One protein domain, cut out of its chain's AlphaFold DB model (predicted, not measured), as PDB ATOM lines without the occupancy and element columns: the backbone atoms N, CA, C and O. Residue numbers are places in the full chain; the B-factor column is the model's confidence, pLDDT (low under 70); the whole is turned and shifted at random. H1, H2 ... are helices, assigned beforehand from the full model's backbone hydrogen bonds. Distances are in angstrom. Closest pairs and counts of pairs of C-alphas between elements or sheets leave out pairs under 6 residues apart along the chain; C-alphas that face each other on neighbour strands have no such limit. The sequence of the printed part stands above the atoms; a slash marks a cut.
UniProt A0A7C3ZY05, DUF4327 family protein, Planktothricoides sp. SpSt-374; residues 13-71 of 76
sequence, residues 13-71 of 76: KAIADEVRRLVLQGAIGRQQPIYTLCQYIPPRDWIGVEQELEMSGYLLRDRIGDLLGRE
ATOM      1  N   LYS A  13     148.104  96.229 212.532       85.50
ATOM      2  CA  LYS A  13     149.020  97.296 212.922       85.50
ATOM      3  C   LYS A  13     150.152  97.495 211.912       85.50
ATOM      4  O   LYS A  13     150.543  98.625 211.641       85.50
ATOM      5  N   ALA A  14     150.687  96.414 211.343       86.38
ATOM      6  CA  ALA A  14     151.712  96.501 210.303       86.38
ATOM      7  C   ALA A  14     151.140  97.115 209.016       86.38
ATOM      8  O   ALA A  14     151.793  97.942 208.383       86.38
ATOM      9  N   ILE A  15     149.897  96.761 208.666       88.94
ATOM     10  CA  ILE A  15     149.178  97.367 207.540       88.94
ATOM     11  C   ILE A  15     148.964  98.864 207.808       88.94
ATOM     12  O   ILE A  15     149.272  99.688 206.950       88.94
ATOM     13  N   ALA A  16     148.489  99.234 208.998       88.88
ATOM     14  CA  ALA A  16     148.265 100.628 209.371       88.88
ATOM     15  C   ALA A  16     149.560 101.463 209.397       88.88
ATOM     16  O   ALA A  16     149.543 102.612 208.948       88.88
ATOM     17  N   ASP A  17     150.685 100.901 209.852       88.50
ATOM     18  CA  ASP A  17     151.993 101.571 209.820       88.50
ATOM     19  C   ASP A  17     152.446 101.852 208.380       88.50
ATOM     20  O   ASP A  17     152.821 102.979 208.050       88.50
ATOM     21  N   GLU A  18     152.317 100.873 207.483       89.19
ATOM     22  CA  GLU A  18     152.671 101.050 206.071       89.19
ATOM     23  C   GLU A  18     151.786 102.108 205.398       89.19
ATOM     24  O   GLU A  18     152.266 103.035 204.743       89.19
ATOM     25  N   VAL A  19     150.477 102.035 205.640       90.81
ATOM     26  CA  VAL A  19     149.500 103.023 205.170       90.81
ATOM     27  C   VAL A  19     149.847 104.419 205.691       90.81
ATOM     28  O   VAL A  19     149.808 105.392 204.937       90.81
ATOM     29  N   ARG A  20     150.232 104.537 206.966       89.38
ATOM     30  CA  ARG A  20     150.675 105.795 207.578       89.38
ATOM     31  C   ARG A  20     151.910 106.343 206.882       89.38
ATOM     32  O   ARG A  20     151.934 107.535 206.580       89.38
ATOM     33  N   ARG A  21     152.900 105.505 206.577       90.00
ATOM     34  CA  ARG A  21     154.105 105.919 205.839       90.00
ATOM     35  C   ARG A  21     153.760 106.418 204.441       90.00
ATOM     36  O   ARG A  21     154.243 107.480 204.057       90.00
ATOM     37  N   LEU A  22     152.875 105.730 203.723       91.31
ATOM     38  CA  LEU A  22     152.407 106.155 202.400       91.31
ATOM     39  C   LEU A  22     151.636 107.484 202.454       91.31
ATOM     40  O   LEU A  22     151.802 108.329 201.573       91.31
ATOM     41  N   VAL A  23     150.831 107.706 203.498       90.25
ATOM     42  CA  VAL A  23     150.146 108.992 203.722       90.25
ATOM     43  C   VAL A  23     151.145 110.105 204.035       90.25
ATOM     44  O   VAL A  23     151.048 111.187 203.461       90.25
ATOM     45  N   LEU A  24     152.126 109.850 204.907       88.88
ATOM     46  CA  LEU A  24     153.168 110.819 205.271       88.88
ATOM     47  C   LEU A  24     154.066 111.185 204.082       88.88
ATOM     48  O   LEU A  24     154.482 112.332 203.956       88.88
ATOM     49  N   GLN A  25     154.330 110.233 203.187       90.75
ATOM     50  CA  GLN A  25     155.057 110.466 201.935       90.75
ATOM     51  C   GLN A  25     154.222 111.210 200.880       90.75
ATOM     52  O   GLN A  25     154.756 111.597 199.843       90.75
ATOM     53  N   GLY A  26     152.918 111.399 201.112       89.00
ATOM     54  CA  GLY A  26     151.998 111.988 200.140       89.00
ATOM     55  C   GLY A  26     151.662 111.064 198.967       89.00
ATOM     56  O   GLY A  26     151.112 111.527 197.971       89.00
ATOM     57  N   ALA A  27     151.976 109.767 199.069       91.56
ATOM     58  CA  ALA A  27     151.665 108.782 198.039       91.56
ATOM     59  C   ALA A  27     150.158 108.489 197.982       91.56
ATOM     60  O   ALA A  27     149.592 108.389 196.895       91.56
ATOM     61  N   ILE A  28     149.499 108.400 199.144       92.00
ATOM     62  CA  ILE A  28     148.053 108.159 199.263       92.00
ATOM     63  C   ILE A  28     147.407 109.169 200.215       92.00
ATOM     64  O   ILE A  28     148.039 109.696 201.125       92.00
ATOM     65  N   GLY A  29     146.119 109.444 200.019       87.75
ATOM     66  CA  GLY A  29     145.352 110.346 200.883       87.75
ATOM     67  C   GLY A  29     144.455 109.592 201.860       87.75
ATOM     68  O   GLY A  29     143.868 108.579 201.501       87.75
ATOM     69  N   ARG A  30     144.231 110.132 203.065       88.12
ATOM     70  CA  ARG A  30     143.319 109.523 204.062       88.12
ATOM     71  C   ARG A  30     141.874 109.363 203.581       88.12
ATOM     72  O   ARG A  30     141.140 108.527 204.088       88.12
ATOM     73  N   GLN A  31     141.449 110.180 202.622       89.19
ATOM     74  CA  GLN A  31     140.110 110.094 202.037       89.19
ATOM     75  C   GLN A  31     140.012 109.029 200.942       89.19
ATOM     76  O   GLN A  31     138.905 108.702 200.518       89.19
ATOM     77  N   GLN A  32     141.151 108.514 200.471       91.94
ATOM     78  CA  GLN A  32     141.167 107.468 199.467       91.94
ATOM     79  C   GLN A  32     140.739 106.130 200.086       91.94
ATOM     80  O   GLN A  32     140.917 105.912 201.289       91.94
ATOM     81  N   PRO A  33     140.146 105.249 199.276       93.81
ATOM     82  CA  PRO A  33     139.716 103.934 199.722       93.81
ATOM     83  C   PRO A  33     140.903 102.995 199.986       93.81
ATOM     84  O   PRO A  33     141.950 103.116 199.352       93.81
ATOM     85  N   ILE A  34     140.724 102.026 200.884       92.00
ATOM     86  CA  ILE A  34     141.745 101.034 201.261       92.00
ATOM     87  C   ILE A  34     142.223 100.222 200.048       92.00
ATOM     88  O   ILE A  34     143.400  99.881 199.974       92.00
ATOM     89  N   TYR A  35     141.371  99.985 199.040       91.44
ATOM     90  CA  TYR A  35     141.781  99.278 197.819       91.44
ATOM     91  C   TYR A  35     142.960  99.948 197.086       91.44
ATOM     92  O   TYR A  35     143.681  99.265 196.360       91.44
ATOM     93  N   THR A  36     143.193 101.258 197.271       91.94
ATOM     94  CA  THR A  36     144.355 101.963 196.695       91.94
ATOM     95  C   THR A  36     145.673 101.278 197.063       91.94
ATOM     96  O   THR A  36     146.612 101.298 196.268       91.94
ATOM     97  N   LEU A  37     145.747 100.632 198.230       89.69
ATOM     98  CA  LEU A  37     146.940  99.927 198.693       89.69
ATOM     99  C   LEU A  37     147.378  98.800 197.747       89.69
ATOM    100  O   LEU A  37     148.573  98.539 197.654       89.69
ATOM    101  N   CYS A  38     146.467  98.211 196.964       90.44
ATOM    102  CA  CYS A  38     146.801  97.217 195.937       90.44
ATOM    103  C   CYS A  38     147.785  97.756 194.874       90.44
ATOM    104  O   CYS A  38     148.453  96.978 194.199       90.44
ATOM    105  N   GLN A  39     147.890  99.079 194.703       89.69
ATOM    106  CA  GLN A  39     148.855  99.694 193.781       89.69
ATOM    107  C   GLN A  39     150.280  99.745 194.356       89.69
ATOM    108  O   GLN A  39     151.241  99.855 193.597       89.69
ATOM    109  N   TYR A  40     150.418  99.666 195.682       89.56
ATOM    110  CA  TYR A  40     151.692  99.765 196.405       89.56
ATOM    111  C   TYR A  40     152.153  98.412 196.947       89.56
ATOM    112  O   TYR A  40     153.351  98.169 197.084       89.56
ATOM    113  N   ILE A  41     151.207  97.519 197.234       87.25
ATOM    114  CA  ILE A  41     151.459  96.194 197.786       87.25
ATOM    115  C   ILE A  41     151.458  95.177 196.640       87.25
ATOM    116  O   ILE A  41     150.506  95.124 195.861       87.25
ATOM    117  N   PRO A  42     152.503  94.345 196.507       88.56
ATOM    118  CA  PRO A  42     152.555  93.350 195.448       88.56
ATOM    119  C   PRO A  42     151.420  92.315 195.594       88.56
ATOM    120  O   PRO A  42     151.075  91.936 196.715       88.56
ATOM    121  N   PRO A  43     150.893  91.755 194.485       85.31
ATOM    122  CA  PRO A  43     149.709  90.883 194.506       85.31
ATOM    123  C   PRO A  43     149.822  89.660 195.427       85.31
ATOM    124  O   PRO A  43     148.837  89.205 195.996       85.31
ATOM    125  N   ARG A  44     151.037  89.123 195.582       85.38
ATOM    126  CA  ARG A  44     151.322  87.968 196.453       85.38
ATOM    127  C   ARG A  44     151.130  88.280 197.944       85.38
ATOM    128  O   ARG A  44     150.811  87.380 198.709       85.38
ATOM    129  N   ASP A  45     151.357  89.533 198.330       86.75
ATOM    130  CA  ASP A  45     151.248  90.024 199.701       86.75
ATOM    131  C   ASP A  45     149.849  90.607 199.950       86.75
ATOM    132  O   ASP A  45     149.304  90.464 201.042       86.75
ATOM    133  N   TRP A  46     149.221  91.162 198.904       88.81
ATOM    134  CA  TRP A  46     147.865  91.713 198.945       88.81
ATOM    135  C   TRP A  46     146.833  90.719 199.485       88.81
ATOM    136  O   TRP A  46     146.033  91.086 200.333       88.81
ATOM    137  N   ILE A  47     146.924  89.442 199.102       88.62
ATOM    138  CA  ILE A  47     146.014  88.391 199.591       88.62
ATOM    139  C   ILE A  47     146.045  88.278 201.126       88.62
ATOM    140  O   ILE A  47     145.012  88.054 201.751       88.62
ATOM    141  N   GLY A  48     147.222  88.418 201.748       88.88
ATOM    142  CA  GLY A  48     147.350  88.393 203.208       88.88
ATOM    143  C   GLY A  48     146.776  89.652 203.859       88.88
ATOM    144  O   GLY A  48     146.127  89.566 204.898       88.88
ATOM    145  N   VAL A  49     146.970  90.802 203.213       89.25
ATOM    146  CA  VAL A  49     146.452  92.101 203.659       89.25
ATOM    147  C   VAL A  49     144.926  92.145 203.595       89.25
ATOM    148  O   VAL A  49     144.296  92.553 204.565       89.25
ATOM    149  N   GLU A  50     144.321  91.679 202.500       90.31
ATOM    150  CA  GLU A  50     142.861  91.584 202.358       90.31
ATOM    151  C   GLU A  50     142.250  90.716 203.456       90.31
ATOM    152  O   GLU A  50     141.307  91.142 204.116       90.31
ATOM    153  N   GLN A  51     142.835  89.539 203.706       90.25
ATOM    154  CA  GLN A  51     142.355  88.635 204.751       90.25
ATOM    155  C   GLN A  51     142.399  89.282 206.139       90.25
ATOM    156  O   GLN A  51     141.435  89.152 206.892       90.25
ATOM    157  N   GLU A  52     143.482  89.982 206.488       90.12
ATOM    158  CA  GLU A  52     143.577  90.645 207.794       90.12
ATOM    159  C   GLU A  52     142.616  91.835 207.915       90.12
ATOM    160  O   GLU A  52     141.992  92.036 208.961       90.12
ATOM    161  N   LEU A  53     142.446  92.607 206.838       90.31
ATOM    162  CA  LEU A  53     141.472  93.697 206.783       90.31
ATOM    163  C   LEU A  53     140.054  93.168 207.021       90.31
ATOM    164  O   LEU A  53     139.351  93.699 207.880       90.31
ATOM    165  N   GLU A  54     139.662  92.094 206.333       91.12
ATOM    166  CA  GLU A  54     138.357  91.455 206.515       91.12
ATOM    167  C   GLU A  54     138.186  90.888 207.933       91.12
ATOM    168  O   GLU A  54     137.143  91.107 208.554       91.12
ATOM    169  N   MET A  55     139.210  90.225 208.487       89.75
ATOM    170  CA  MET A  55     139.189  89.709 209.868       89.75
ATOM    171  C   MET A  55     139.075  90.826 210.913       89.75
ATOM    172  O   MET A  55     138.420  90.649 211.941       89.75
ATOM    173  N   SER A  56     139.657  91.992 210.633       87.88
ATOM    174  CA  SER A  56     139.570  93.190 211.474       87.88
ATOM    175  C   SER A  56     138.280  94.001 211.252       87.88
ATOM    176  O   SER A  56     138.005  94.951 211.995       87.88
ATOM    177  N   GLY A  57     137.461  93.614 210.267       89.88
ATOM    178  CA  GLY A  57     136.174  94.232 209.948       89.88
ATOM    179  C   GLY A  57     136.251  95.462 209.040       89.88
ATOM    180  O   GLY A  57     135.308  96.251 209.031       89.88
ATOM    181  N   TYR A  58     137.341  95.638 208.294       90.56
ATOM    182  CA  TYR A  58     137.489  96.687 207.285       90.56
ATOM    183  C   TYR A  58     137.074  96.189 205.906       90.56
ATOM    184  O   TYR A  58     137.314  95.040 205.537       90.56
ATOM    185  N   LEU A  59     136.499  97.080 205.101       91.75
ATOM    186  CA  LEU A  59     136.158  96.793 203.715       91.75
ATOM    187  C   LEU A  59     137.106  97.549 202.790       91.75
ATOM    188  O   LEU A  59     137.519  98.667 203.067       91.75
ATOM    189  N   LEU A  60     137.392  96.997 201.613       91.06
ATOM    190  CA  LEU A  60     138.282  97.649 200.637       91.06
ATOM    191  C   LEU A  60     137.778  99.029 200.169       91.06
ATOM    192  O   LEU A  60     138.548  99.851 199.672       91.06
ATOM    193  N   ARG A  61     136.475  99.281 200.326       90.50
ATOM    194  CA  ARG A  61     135.826 100.570 200.050       90.50
ATOM    195  C   ARG A  61     135.909 101.566 201.208       90.50
ATOM    196  O   ARG A  61     135.594 102.736 200.991       90.50
ATOM    197  N   ASP A  62     136.249 101.110 202.413       90.62
ATOM    198  CA  ASP A  62     136.452 102.005 203.546       90.62
ATOM    199  C   ASP A  62     137.612 102.939 203.261       90.62
ATOM    200  O   ASP A  62     138.462 102.690 202.404       90.62
ATOM    201  N   ARG A  63     137.611 104.072 203.953       90.94
ATOM    202  CA  ARG A  63     138.642 105.087 203.779       90.94
ATOM    203  C   ARG A  63     139.892 104.661 204.528       90.94
ATOM    204  O   ARG A  63     139.810 104.147 205.637       90.94
ATOM    205  N   ILE A  64     141.055 104.998 203.983       90.81
ATOM    206  CA  ILE A  64     142.337 104.878 204.686       90.81
ATOM    207  C   ILE A  64     142.286 105.576 206.054       90.81
ATOM    208  O   ILE A  64     142.853 105.091 207.025       90.81
ATOM    209  N   GLY A  65     141.574 106.698 206.158       86.88
ATOM    210  CA  GLY A  65     141.369 107.401 207.421       86.88
ATOM    211  C   GLY A  65     140.569 106.615 208.463       86.88
ATOM    212  O   GLY A  65     140.731 106.900 209.640       86.88
ATOM    213  N   ASP A  66     139.746 105.645 208.062       88.06
ATOM    214  CA  ASP A  66     139.029 104.759 208.991       88.06
ATOM    215  C   ASP A  66     139.991 103.725 209.593       88.06
ATOM    216  O   ASP A  66     140.091 103.595 210.814       88.06
ATOM    217  N   LEU A  67     140.816 103.120 208.729       87.19
ATOM    218  CA  LEU A  67     141.908 102.223 209.118       87.19
ATOM    219  C   LEU A  67     142.906 102.909 210.065       87.19
ATOM    220  O   LEU A  67     143.290 102.341 211.080       87.19
ATOM    221  N   LEU A  68     143.289 104.153 209.757       84.94
ATOM    222  CA  LEU A  68     144.212 104.946 210.574       84.94
ATOM    223  C   LEU A  68     143.560 105.602 211.797       84.94
ATOM    224  O   LEU A  68     144.276 105.986 212.709       84.94
ATOM    225  N   GLY A  69     142.243 105.820 211.795       69.88
ATOM    226  CA  GLY A  69     141.538 106.584 212.831       69.88
ATOM    227  C   GLY A  69     141.115 105.745 214.035       69.88
ATOM    228  O   GLY A  69     140.886 106.291 215.115       69.88
ATOM    229  N   ARG A  70     141.011 104.422 213.865       62.66
ATOM    230  CA  ARG A  70     140.662 103.493 214.947       62.66
ATOM    231  C   ARG A  70     141.837 103.217 215.887       62.66
ATOM    232  O   ARG A  70     141.631 103.070 217.091       62.66
ATOM    233  N   GLU A  71     143.062 103.220 215.368       56.00
ATOM    234  CA  GLU A  71     144.254 103.461 216.178       56.00
ATOM    235  C   GLU A  71     144.310 104.965 216.432       56.00
ATOM    236  O   GLU A  71     144.538 105.721 215.500       56.00
TER     237      GLU A  71
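Overview. This is residues 13 to 71 of the 76 residues of the protein "DUF4327 family protein" of Planktothricoides sp. SpSt-374 (UniProt A0A7C3ZY05). H3, the longest helix, forms one side of a small rounded cluster, with short H2 running back beside it; H1 crosses H2, and H4 packs on residues 16 to 20 of H1. The 59 printed residues hold four named helices, H1 to H4 in order, and no named strand: all helix. The whole is compact, radius of gyration of the C-alphas 10.2 A, spanning 24 by 23 by 19 A.

Arrangement. H3, residues 43 to 55, and H2, residues 34 to 39, are close but not clearly touching, C-alphas of Trp 46 and Cys 38 closest at 6.4 A, at a shallow tilt of 10 degrees, opposite ways. H1, residues 13 to 24, is about perpendicular to H2, at 75 degrees. With residues 16 to 20 alone H1 touches H4, residues 64 to 70, the C-alphas of Ala 16 and Leu 68 closest at 6.0 A. H3 and H4 are apart. Every O i to N i+4 pair is within hydrogen-bond range in H1 and H4, 7 of 9 in H3, and 0 of 2 in H2, where 3 of 3 O i to N i+3 pairs are.

Along the chain. H3 is 18.7 A long, H1 16.1 A. H1 begins at C-alpha 13 (149.020, 97.296, 212.922); H4 ends at C-alpha 70 (140.662, 103.493, 214.947).

Size, cuts and confidence. The printed part has no cut and no long link; residues 69 to 71 are under pLDDT 70.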